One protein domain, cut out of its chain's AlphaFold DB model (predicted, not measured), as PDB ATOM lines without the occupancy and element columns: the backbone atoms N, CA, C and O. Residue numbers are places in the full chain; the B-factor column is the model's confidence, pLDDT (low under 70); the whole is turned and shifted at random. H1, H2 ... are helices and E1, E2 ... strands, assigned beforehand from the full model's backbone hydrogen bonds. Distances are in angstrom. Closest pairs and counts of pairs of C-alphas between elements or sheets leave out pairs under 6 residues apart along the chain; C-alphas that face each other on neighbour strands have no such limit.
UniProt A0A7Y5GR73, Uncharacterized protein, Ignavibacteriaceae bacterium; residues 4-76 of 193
ATOM      1  N   PHE A   4      36.214   5.244   8.929       52.19
ATOM      2  CA  PHE A   4      36.076   5.061  10.383       52.19
ATOM      3  C   PHE A   4      36.991   5.971  11.226       52.19
ATOM      4  O   PHE A   4      36.741   6.162  12.411       52.19
ATOM      5  N   ASN A   5      38.025   6.574  10.628       55.12
ATOM      6  CA  ASN A   5      38.984   7.416  11.359       55.12
ATOM      7  C   ASN A   5      38.571   8.895  11.434       55.12
ATOM      8  O   ASN A   5      39.123   9.643  12.241       55.12
ATOM      9  N   TYR A   6      37.614   9.328  10.607       56.09
ATOM     10  CA  TYR A   6      37.140  10.715  10.601       56.09
ATOM     11  C   TYR A   6      36.050  10.957  11.647       56.09
ATOM     12  O   TYR A   6      36.115  11.946  12.371       56.09
ATOM     13  N   THR A   7      35.112  10.019  11.799       60.22
ATOM     14  CA  THR A   7      33.994  10.132  12.749       60.22
ATOM     15  C   THR A   7      34.450  10.109  14.209       60.22
ATOM     16  O   THR A   7      33.926  10.862  15.028       60.22
ATOM     17  N   GLY A   8      35.475   9.316  14.540       64.69
ATOM     18  CA  GLY A   8      36.045   9.287  15.893       64.69
ATOM     19  C   GLY A   8      36.744  10.593  16.279       64.69
ATOM     20  O   GLY A   8      36.602  11.068  17.404       64.69
ATOM     21  N   ARG A   9      37.450  11.225  15.330       64.38
ATOM     22  CA  ARG A   9      38.135  12.503  15.573       64.38
ATOM     23  C   ARG A   9      37.150  13.657  15.734       64.38
ATOM     24  O   ARG A   9      37.324  14.463  16.644       64.38
ATOM     25  N   THR A  10      36.085  13.716  14.934       70.50
ATOM     26  CA  THR A  10      35.060  14.765  15.078       70.50
ATOM     27  C   THR A  10      34.293  14.643  16.394       70.50
ATOM     28  O   THR A  10      34.045  15.656  17.043       70.50
ATOM     29  N   LEU A  11      33.991  13.417  16.837       70.50
ATOM     30  CA  LEU A  11      33.298  13.176  18.105       70.50
ATOM     31  C   LEU A  11      34.155  13.577  19.316       70.50
ATOM     32  O   LEU A  11      33.661  14.233  20.230       70.50
ATOM     33  N   LEU A  12      35.452  13.247  19.296       71.44
ATOM     34  CA  LEU A  12      36.377  13.620  20.368       71.44
ATOM     35  C   LEU A  12      36.554  15.143  20.474       71.44
ATOM     36  O   LEU A  12      36.620  15.674  21.581       71.44
ATOM     37  N   THR A  13      36.586  15.838  19.332       73.31
ATOM     38  CA  THR A  13      36.738  17.303  19.275       73.31
ATOM     39  C   THR A  13      35.486  18.022  19.791       73.31
ATOM     40  O   THR A  13      35.592  18.993  20.534       73.31
ATOM     41  N   LEU A  14      34.287  17.519  19.466       71.38
ATOM     42  CA  LEU A  14      33.035  18.053  20.019       71.38
ATOM     43  C   LEU A  14      32.926  17.819  21.530       71.38
ATOM     44  O   LEU A  14      32.495  18.711  22.256       71.38
ATOM     45  N   LEU A  15      33.348  16.645  22.009       71.62
ATOM     46  CA  LEU A  15      33.331  16.322  23.434       71.62
ATOM     47  C   LEU A  15      34.290  17.222  24.230       71.62
ATOM     48  O   LEU A  15      33.938  17.691  25.308       71.62
ATOM     49  N   THR A  16      35.474  17.523  23.684       64.75
ATOM     50  CA  THR A  16      36.423  18.451  24.325       64.75
ATOM     51  C   THR A  16      35.917  19.893  24.323       64.75
ATOM     52  O   THR A  16      36.061  20.571  25.338       64.75
ATOM     53  N   LEU A  17      35.251  20.350  23.255       64.88
ATOM     54  CA  LEU A  17      34.637  21.687  23.226       64.88
ATOM     55  C   LEU A  17      33.516  21.837  24.271       64.88
ATOM     56  O   LEU A  17      33.392  22.888  24.899       64.88
ATOM     57  N   LEU A  18      32.729  20.778  24.491       63.84
ATOM     58  CA  LEU A  18      31.638  20.782  25.467       63.84
ATOM     59  C   LEU A  18      32.162  20.901  26.909       63.84
ATOM     60  O   LEU A  18      31.616  21.663  27.705       63.84
ATOM     61  N   ILE A  19      33.259  20.205  27.228       62.72
ATOM     62  CA  ILE A  19      33.862  20.213  28.572       62.72
ATOM     63  C   ILE A  19      34.452  21.592  28.913       62.72
ATOM     64  O   ILE A  19      34.332  22.037  30.052       62.72
ATOM     65  N   ILE A  20      35.020  22.306  27.935       59.44
ATOM     66  CA  ILE A  20      35.604  23.642  28.157       59.44
ATOM     67  C   ILE A  20      34.514  24.701  28.399       59.44
ATOM     68  O   ILE A  20      34.730  25.652  29.144       59.44
ATOM     69  N   SER A  21      33.318  24.532  27.826       57.00
ATOM     70  CA  SER A  21      32.208  25.479  28.019       57.00
ATOM     71  C   SER A  21      31.540  25.397  29.400       57.00
ATOM     72  O   SER A  21      30.940  26.372  29.849       57.00
ATOM     73  N   ALA A  22      31.667  24.270  30.110       53.22
ATOM     74  CA  ALA A  22      31.075  24.108  31.438       53.22
ATOM     75  C   ALA A  22      31.868  24.840  32.537       53.22
ATOM     76  O   ALA A  22      31.279  25.317  33.503       53.22
ATOM     77  N   SER A  23      33.188  24.979  32.393       52.06
ATOM     78  CA  SER A  23      34.051  25.608  33.403       52.06
ATOM     79  C   SER A  23      33.977  27.139  33.422       52.06
ATOM     80  O   SER A  23      34.261  27.743  34.454       52.06
ATOM     81  N   VAL A  24      33.540  27.787  32.336       54.22
ATOM     82  CA  VAL A  24      33.389  29.258  32.288       54.22
ATOM     83  C   VAL A  24      32.104  29.765  32.959       54.22
ATOM     84  O   VAL A  24      32.063  30.922  33.374       54.22
ATOM     85  N   ALA A  25      31.081  28.922  33.140       49.16
ATOM     86  CA  ALA A  25      29.804  29.332  33.742       49.16
ATOM     87  C   ALA A  25      29.838  29.444  35.282       49.16
ATOM     88  O   ALA A  25      29.026  30.164  35.856       49.16
ATOM     89  N   PHE A  26      30.780  28.778  35.960       50.47
ATOM     90  CA  PHE A  26      30.849  28.756  37.429       50.47
ATOM     91  C   PHE A  26      31.678  29.892  38.043       50.47
ATOM     92  O   PHE A  26      31.548  30.166  39.229       50.47
ATOM     93  N   SER A  27      32.489  30.611  37.261       45.06
ATOM     94  CA  SER A  27      33.433  31.583  37.834       45.06
ATOM     95  C   SER A  27      32.838  32.967  38.134       45.06
ATOM     96  O   SER A  27      33.507  33.772  38.775       45.06
ATOM     97  N   GLN A  28      31.616  33.279  37.680       41.78
ATOM     98  CA  GLN A  28      31.028  34.624  37.830       41.78
ATOM     99  C   GLN A  28      29.936  34.733  38.907       41.78
ATOM    100  O   GLN A  28      29.499  35.838  39.221       41.78
ATOM    101  N   THR A  29      29.493  33.622  39.506       47.91
ATOM    102  CA  THR A  29      28.417  33.639  40.520       47.91
ATOM    103  C   THR A  29      28.943  33.605  41.963       47.91
ATOM    104  O   THR A  29      28.245  34.034  42.878       47.91
ATOM    105  N   GLU A  30      30.186  33.169  42.194       53.78
ATOM    106  CA  GLU A  30      30.665  32.844  43.548       53.78
ATOM    107  C   GLU A  30      31.028  34.044  44.436       53.78
ATOM    108  O   GLU A  30      30.942  33.949  45.661       53.78
ATOM    109  N   GLU A  31      31.413  35.187  43.863       53.00
ATOM    110  CA  GLU A  31      31.951  36.305  44.655       53.00
ATOM    111  C   GLU A  31      30.896  36.912  45.601       53.00
ATOM    112  O   GLU A  31      31.169  37.172  46.776       53.00
ATOM    113  N   LYS A  32      29.645  37.043  45.133       56.56
ATOM    114  CA  LYS A  32      28.521  37.501  45.970       56.56
ATOM    115  C   LYS A  32      28.118  36.471  47.027       56.56
ATOM    116  O   LYS A  32      27.717  36.857  48.127       56.56
ATOM    117  N   ASP A  33      28.248  35.186  46.719       68.00
ATOM    118  CA  ASP A  33      27.849  34.107  47.622       68.00
ATOM    119  C   ASP A  33      28.857  33.889  48.753       68.00
ATOM    120  O   ASP A  33      28.460  33.630  49.889       68.00
ATOM    121  N   ASN A  34      30.155  34.055  48.497       70.19
ATOM    122  CA  ASN A  34      31.190  33.835  49.510       70.19
ATOM    123  C   ASN A  34      31.220  34.946  50.571       70.19
ATOM    124  O   ASN A  34      31.314  34.650  51.764       70.19
ATOM    125  N   ALA A  35      31.026  36.209  50.173       73.06
ATOM    126  CA  ALA A  35      30.882  37.315  51.121       73.06
ATOM    127  C   ALA A  35      29.646  37.146  52.021       73.06
ATOM    128  O   ALA A  35      29.676  37.501  53.200       73.06
ATOM    129  N   LYS A  36      28.558  36.574  51.488       78.19
ATOM    130  CA  LYS A  36      27.353  36.261  52.264       78.19
ATOM    131  C   LYS A  36      27.591  35.110  53.243       78.19
ATOM    132  O   LYS A  36      27.288  35.253  54.422       78.19
ATOM    133  N   LYS A  37      28.207  34.012  52.790       82.69
ATOM    134  CA  LYS A  37      28.546  32.859  53.644       82.69
ATOM    135  C   LYS A  37      29.403  33.259  54.845       82.69
ATOM    136  O   LYS A  37      29.161  32.771  55.940       82.69
ATOM    137  N   LEU A  38      30.360  34.168  54.653       86.06
ATOM    138  CA  LEU A  38      31.221  34.670  55.726       86.06
ATOM    139  C   LEU A  38      30.446  35.485  56.783       86.06
ATOM    140  O   LEU A  38      30.742  35.384  57.975       86.06
ATOM    141  N   LYS A  39      29.431  36.255  56.364       81.69
ATOM    142  CA  LYS A  39      28.556  37.042  57.258       81.69
ATOM    143  C   LYS A  39      27.645  36.171  58.114       81.69
ATOM    144  O   LYS A  39      27.334  36.532  59.243       81.69
ATOM    145  N   ASP A  40      27.236  35.027  57.582       88.25
ATOM    146  CA  ASP A  40      26.306  34.130  58.264       88.25
ATOM    147  C   ASP A  40      26.992  33.260  59.340       88.25
ATOM    148  O   ASP A  40      26.309  32.569  60.102       88.25
ATOM    149  N   ILE A  41      28.329  33.307  59.451       90.38
ATOM    150  CA  ILE A  41      29.080  32.605  60.500       90.38
ATOM    151  C   ILE A  41      28.823  33.281  61.851       90.38
ATOM    152  O   ILE A  41      29.190  34.435  62.073       90.38
ATOM    153  N   LYS A  42      28.203  32.533  62.770       91.50
ATOM    154  CA  LYS A  42      27.878  32.974  64.132       91.50
ATOM    155  C   LYS A  42      28.758  32.286  65.167       91.50
ATOM    156  O   LYS A  42      29.064  31.101  65.043       91.50
ATOM    157  N   GLY A  43      29.039  33.013  66.245       93.38
ATOM    158  CA  GLY A  43      29.810  32.521  67.381       93.38
ATOM    159  C   GLY A  43      31.318  32.596  67.159       93.38
ATOM    160  O   GLY A  43      31.799  33.134  66.165       93.38
ATOM    161  N   ASN A  44      32.057  32.057  68.123       92.56
ATOM    162  CA  ASN A  44      33.508  32.145  68.156       92.56
ATOM    163  C   ASN A  44      34.165  31.071  67.281       92.56
ATOM    164  O   ASN A  44      33.876  29.875  67.417       92.56
ATOM    165  N   ALA A  45      35.083  31.490  66.407       94.12
ATOM    166  CA  ALA A  45      35.862  30.575  65.587       94.12
ATOM    167  C   ALA A  45      36.876  29.813  66.444       94.12
ATOM    168  O   ALA A  45      37.800  30.391  66.998       94.12
ATOM    169  N   LYS A  46      36.745  28.486  66.505       96.62
ATOM    170  CA  LYS A  46      37.729  27.642  67.200       96.62
ATOM    171  C   LYS A  46      38.982  27.382  66.364       96.62
ATOM    172  O   LYS A  46      40.056  27.201  66.928       96.62
ATOM    173  N   LYS A  47      38.823  27.303  65.040       95.38
ATOM    174  CA  LYS A  47      39.873  26.937  64.085       95.38
ATOM    175  C   LYS A  47      39.562  27.494  62.699       95.38
ATOM    176  O   LYS A  47      38.429  27.372  62.240       95.38
ATOM    177  N   ILE A  48      40.572  28.047  62.033       93.38
ATOM    178  CA  ILE A  48      40.537  28.455  60.624       93.38
ATOM    179  C   ILE A  48      41.719  27.805  59.916       93.38
ATOM    180  O   ILE A  48      42.848  27.874  60.395       93.38
ATOM    181  N   THR A  49      41.470  27.196  58.760       92.06
ATOM    182  CA  THR A  49      42.510  26.563  57.949       92.06
ATOM    183  C   THR A  49      42.527  27.193  56.564       92.06
ATOM    184  O   THR A  49      41.499  27.241  55.891       92.06
ATOM    185  N   ILE A  50      43.699  27.677  56.153       90.75
ATOM    186  CA  ILE A  50      43.948  28.245  54.829       90.75
ATOM    187  C   ILE A  50      44.854  27.276  54.079       90.75
ATOM    188  O   ILE A  50      45.969  26.995  54.520       90.75
ATOM    189  N   THR A  51      44.371  26.774  52.947       84.31
ATOM    190  CA  THR A  51      45.135  25.896  52.059       84.31
ATOM    191  C   THR A  51      45.482  26.657  50.790       84.31
ATOM    192  O   THR A  51      44.599  27.159  50.096       84.31
ATOM    193  N   THR A  52      46.773  26.738  50.494       91.81
ATOM    194  CA  THR A  52      47.324  27.291  49.256       91.81
ATOM    195  C   THR A  52      48.024  26.179  48.475       91.81
ATOM    196  O   THR A  52      48.139  25.044  48.939       91.81
ATOM    197  N   SER A  53      48.522  26.491  47.278       88.25
ATOM    198  CA  SER A  53      49.369  25.570  46.511       88.25
ATOM    199  C   SER A  53      50.696  25.241  47.202       88.25
ATOM    200  O   SER A  53      51.304  24.223  46.890       88.25
ATOM    201  N   GLU A  54      51.152  26.094  48.121       92.69
ATOM    202  CA  GLU A  54      52.448  25.964  48.801       92.69
ATOM    203  C   GLU A  54      52.341  25.258  50.155       92.69
ATOM    204  O   GLU A  54      53.345  24.804  50.702       92.69
ATOM    205  N   GLY A  55      51.134  25.136  50.706       87.56
ATOM    206  CA  GLY A  55      50.939  24.457  51.974       87.56
ATOM    207  C   GLY A  55      49.614  24.770  52.644       87.56
ATOM    208  O   GLY A  55      48.691  25.336  52.063       87.56
ATOM    209  N   THR A  56      49.510  24.352  53.901       92.56
ATOM    210  CA  THR A  56      48.339  24.601  54.738       92.56
ATOM    211  C   THR A  56      48.770  25.270  56.032       92.56
ATOM    212  O   THR A  56      49.652  24.772  56.729       92.56
ATOM    213  N   THR A  57      48.114  26.375  56.371       94.38
ATOM    214  CA  THR A  57      48.301  27.099  57.631       94.38
ATOM    215  C   THR A  57      47.017  27.021  58.441       94.38
ATOM    216  O   THR A  57      45.917  27.107  57.897       94.38
ATOM    217  N   THR A  58      47.148  26.823  59.750       95.44
ATOM    218  CA  THR A  58      46.011  26.706  60.665       95.44
ATOM    219  C   THR A  58      46.151  27.711  61.800       95.44
ATOM    220  O   THR A  58      47.205  27.789  62.422       95.44
ATOM    221  N   PHE A  59      45.066  28.430  62.073       94.56
ATOM    222  CA  PHE A  59      44.886  29.325  63.212       94.56
ATOM    223  C   PHE A  59      43.887  28.679  64.174       94.56
ATOM    224  O   PHE A  59      42.883  28.127  63.718       94.56
ATOM    225  N   GLU A  60      44.131  28.735  65.482       96.31
ATOM    226  CA  GLU A  60      43.265  28.139  66.513       96.31
ATOM    227  C   GLU A  60      43.035  29.124  67.667       96.31
ATOM    228  O   GLU A  60      43.831  30.035  67.889       96.31
ATOM    229  N   GLY A  61      41.930  28.959  68.399       96.44
ATOM    230  CA  GLY A  61      41.612  29.792  69.563       96.44
ATOM    231  C   GLY A  61      41.474  31.281  69.223       96.44
ATOM    232  O   GLY A  61      40.785  31.641  68.270       96.44
ATOM    233  N   SER A  62      42.138  32.147  69.996       92.38
ATOM    234  CA  SER A  62      42.061  33.610  69.844       92.38
ATOM    235  C   SER A  62      42.489  34.103  68.463       92.38
ATOM    236  O   SER A  62      41.919  35.068  67.956       92.38
ATOM    237  N   ASP A  63      43.453  33.433  67.831       92.38
ATOM    238  CA  ASP A  63      43.957  33.829  66.513       92.38
ATOM    239  C   ASP A  63      42.908  33.567  65.427       92.38
ATOM    240  O   ASP A  63      42.738  34.361  64.502       92.38
ATOM    241  N   ALA A  64      42.158  32.470  65.568       96.38
ATOM    242  CA  ALA A  64      41.039  32.155  64.693       96.38
ATOM    243  C   ALA A  64      39.873  33.135  64.896       96.38
ATOM    244  O   ALA A  64      39.286  33.593  63.916       96.38
ATOM    245  N   GLU A  65      39.549  33.487  66.144       93.88
ATOM    246  CA  GLU A  65      38.507  34.476  66.452       93.88
ATOM    247  C   GLU A  65      38.835  35.847  65.849       93.88
ATOM    248  O   GLU A  65      38.017  36.414  65.120       93.88
ATOM    249  N   TRP A  66      40.054  36.342  66.086       94.12
ATOM    250  CA  TRP A  66      40.522  37.624  65.560       94.12
ATOM    251  C   TRP A  66      40.491  37.662  64.028       94.12
ATOM    252  O   TRP A  66      40.033  38.638  63.426       94.12
ATOM    253  N   LEU A  67      40.944  36.581  63.387       94.12
ATOM    254  CA  LEU A  67      40.975  36.491  61.933       94.12
ATOM    255  C   LEU A  67      39.560  36.459  61.339       94.12
ATOM    256  O   LEU A  67      39.302  37.180  60.374       94.12
ATOM    257  N   LEU A  68      38.628  35.694  61.925       93.62
ATOM    258  CA  LEU A  68      37.229  35.688  61.485       93.62
ATOM    259  C   LEU A  68      36.608  37.085  61.591       93.62
ATOM    260  O   LEU A  68      35.991  37.551  60.634       93.62
ATOM    261  N   GLU A  69      36.797  37.767  62.723       90.44
ATOM    262  CA  GLU A  69      36.257  39.111  62.940       90.44
ATOM    263  C   GLU A  69      36.801  40.100  61.899       90.44
ATOM    264  O   GLU A  69      36.056  40.915  61.344       90.44
ATOM    265  N   ARG A  70      38.101  40.012  61.586       88.62
ATOM    266  CA  ARG A  70      38.725  40.865  60.572       88.62
ATOM    267  C   ARG A  70      38.157  40.599  59.181       88.62
ATOM    268  O   ARG A  70      37.776  41.549  58.499       88.62
ATOM    269  N   MET A  71      38.038  39.329  58.794       86.81
ATOM    270  CA  MET A  71      37.469  38.936  57.504       86.81
ATOM    271  C   MET A  71      36.006  39.384  57.374       86.81
ATOM    272  O   MET A  71      35.609  39.892  56.326       86.81
ATOM    273  N   GLN A  72      35.206  39.248  58.437       87.25
ATOM    274  CA  GLN A  72      33.819  39.716  58.451       87.25
ATOM    275  C   GLN A  72      33.739  41.235  58.266       87.25
ATOM    276  O   GLN A  72      32.982  41.691  57.413       87.25
ATOM    277  N   LYS A  73      34.561  42.020  58.980       80.88
ATOM    278  CA  LYS A  73      34.634  43.487  58.820       80.88
ATOM    279  C   LYS A  73      35.040  43.905  57.409       80.88
ATOM    280  O   LYS A  73      34.431  44.809  56.843       80.88
ATOM    281  N   ASP A  74      36.026  43.239  56.819       73.75
ATOM    282  CA  ASP A  74      36.478  43.554  55.463       73.75
ATOM    283  C   ASP A  74      35.416  43.178  54.406       73.75
ATOM    284  O   ASP A  74      35.263  43.891  53.415       73.75
ATOM    285  N   ALA A  75      34.565  42.176  54.666       71.19
ATOM    286  CA  ALA A  75      33.380  41.886  53.846       71.19
ATOM    287  C   ALA A  75      32.269  42.964  53.923       71.19
ATOM    288  O   ALA A  75      31.294  42.904  53.158       71.19
ATOM    289  N   HIS A  76      32.387  43.946  54.826       60.62
ATOM    290  CA  HIS A  76      31.527  45.135  54.890       60.62
ATOM    291  C   HIS A  76      32.118  46.359  54.179       60.62
ATOM    292  O   HIS A  76      31.398  47.338  53.972       60.62
TER     293      HIS A  76
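What this domain is: This is residues 4 to 76 of the 193 residues of an uncharacterized protein of Ignavibacteriaceae bacterium (UniProt A0A7Y5GR73). A long free arm, residues 4 to 33 with helix H1, sticks out from a small head, where the end of H2, the strand hairpin E1 and E2, and H3 come together. The tip of the hairpin, residues 51 to 56, also stands free. The printed part has 73 residues, mostly helix, in the order H1, H2, E1, E2, H3, with one antiparallel sheet, E1 - E2. The whole is extended, with a radius of gyration of the C-alphas of 21.0 A and spans of 66 by 27 by 16 A, the arm making the length.

Where its parts are: H1, residues 4 to 23, begins at C-alpha 4 (36.076, 5.061, 10.383) and is 30.9 A long. H2 is residues 30 to 39, 14.5 A. E1 is residues 47 to 51 and E2 residues 56 to 60. H3, residues 62 to 74, is 18.4 A long and ends at C-alpha 74 (36.478, 43.554, 55.463).

How they stand to each other: H1 is apart from H2, E1, E2 and H3. H2 and H3 only just touch, only at their ends, with 3 pairs of C-alphas within 8 A; the closest are those of Lys 39 and Gln 72, 6.0 A. They run opposite ways at a steep tilt of 53 degrees, and H3 touches H2 with residues 71 to 72 alone. E1 and E2 form a hairpin, antiparallel at 168 degrees, with N 48 and O 59 2.9 A apart and N 59 and O 48 2.8 A apart, within hydrogen-bond range. The closest C-alphas of E1 and H3, those of Lys 47 and Ala 64, are 5.4 A apart. E2 and H3 are near each other, with 6 pairs of C-alphas within 10 A. Every O i to N i+4 pair is within hydrogen-bond range in H3, 12 of 16 in H1 and 5 of 6 in H2.

The domain as a whole: The C-alphas of Phe 4 and Ser 62 are the two farthest apart, 66.2 A. The printed part has no cut and no long link. Residues 4 to 9, 16 to 33 and 76 have pLDDT under 70.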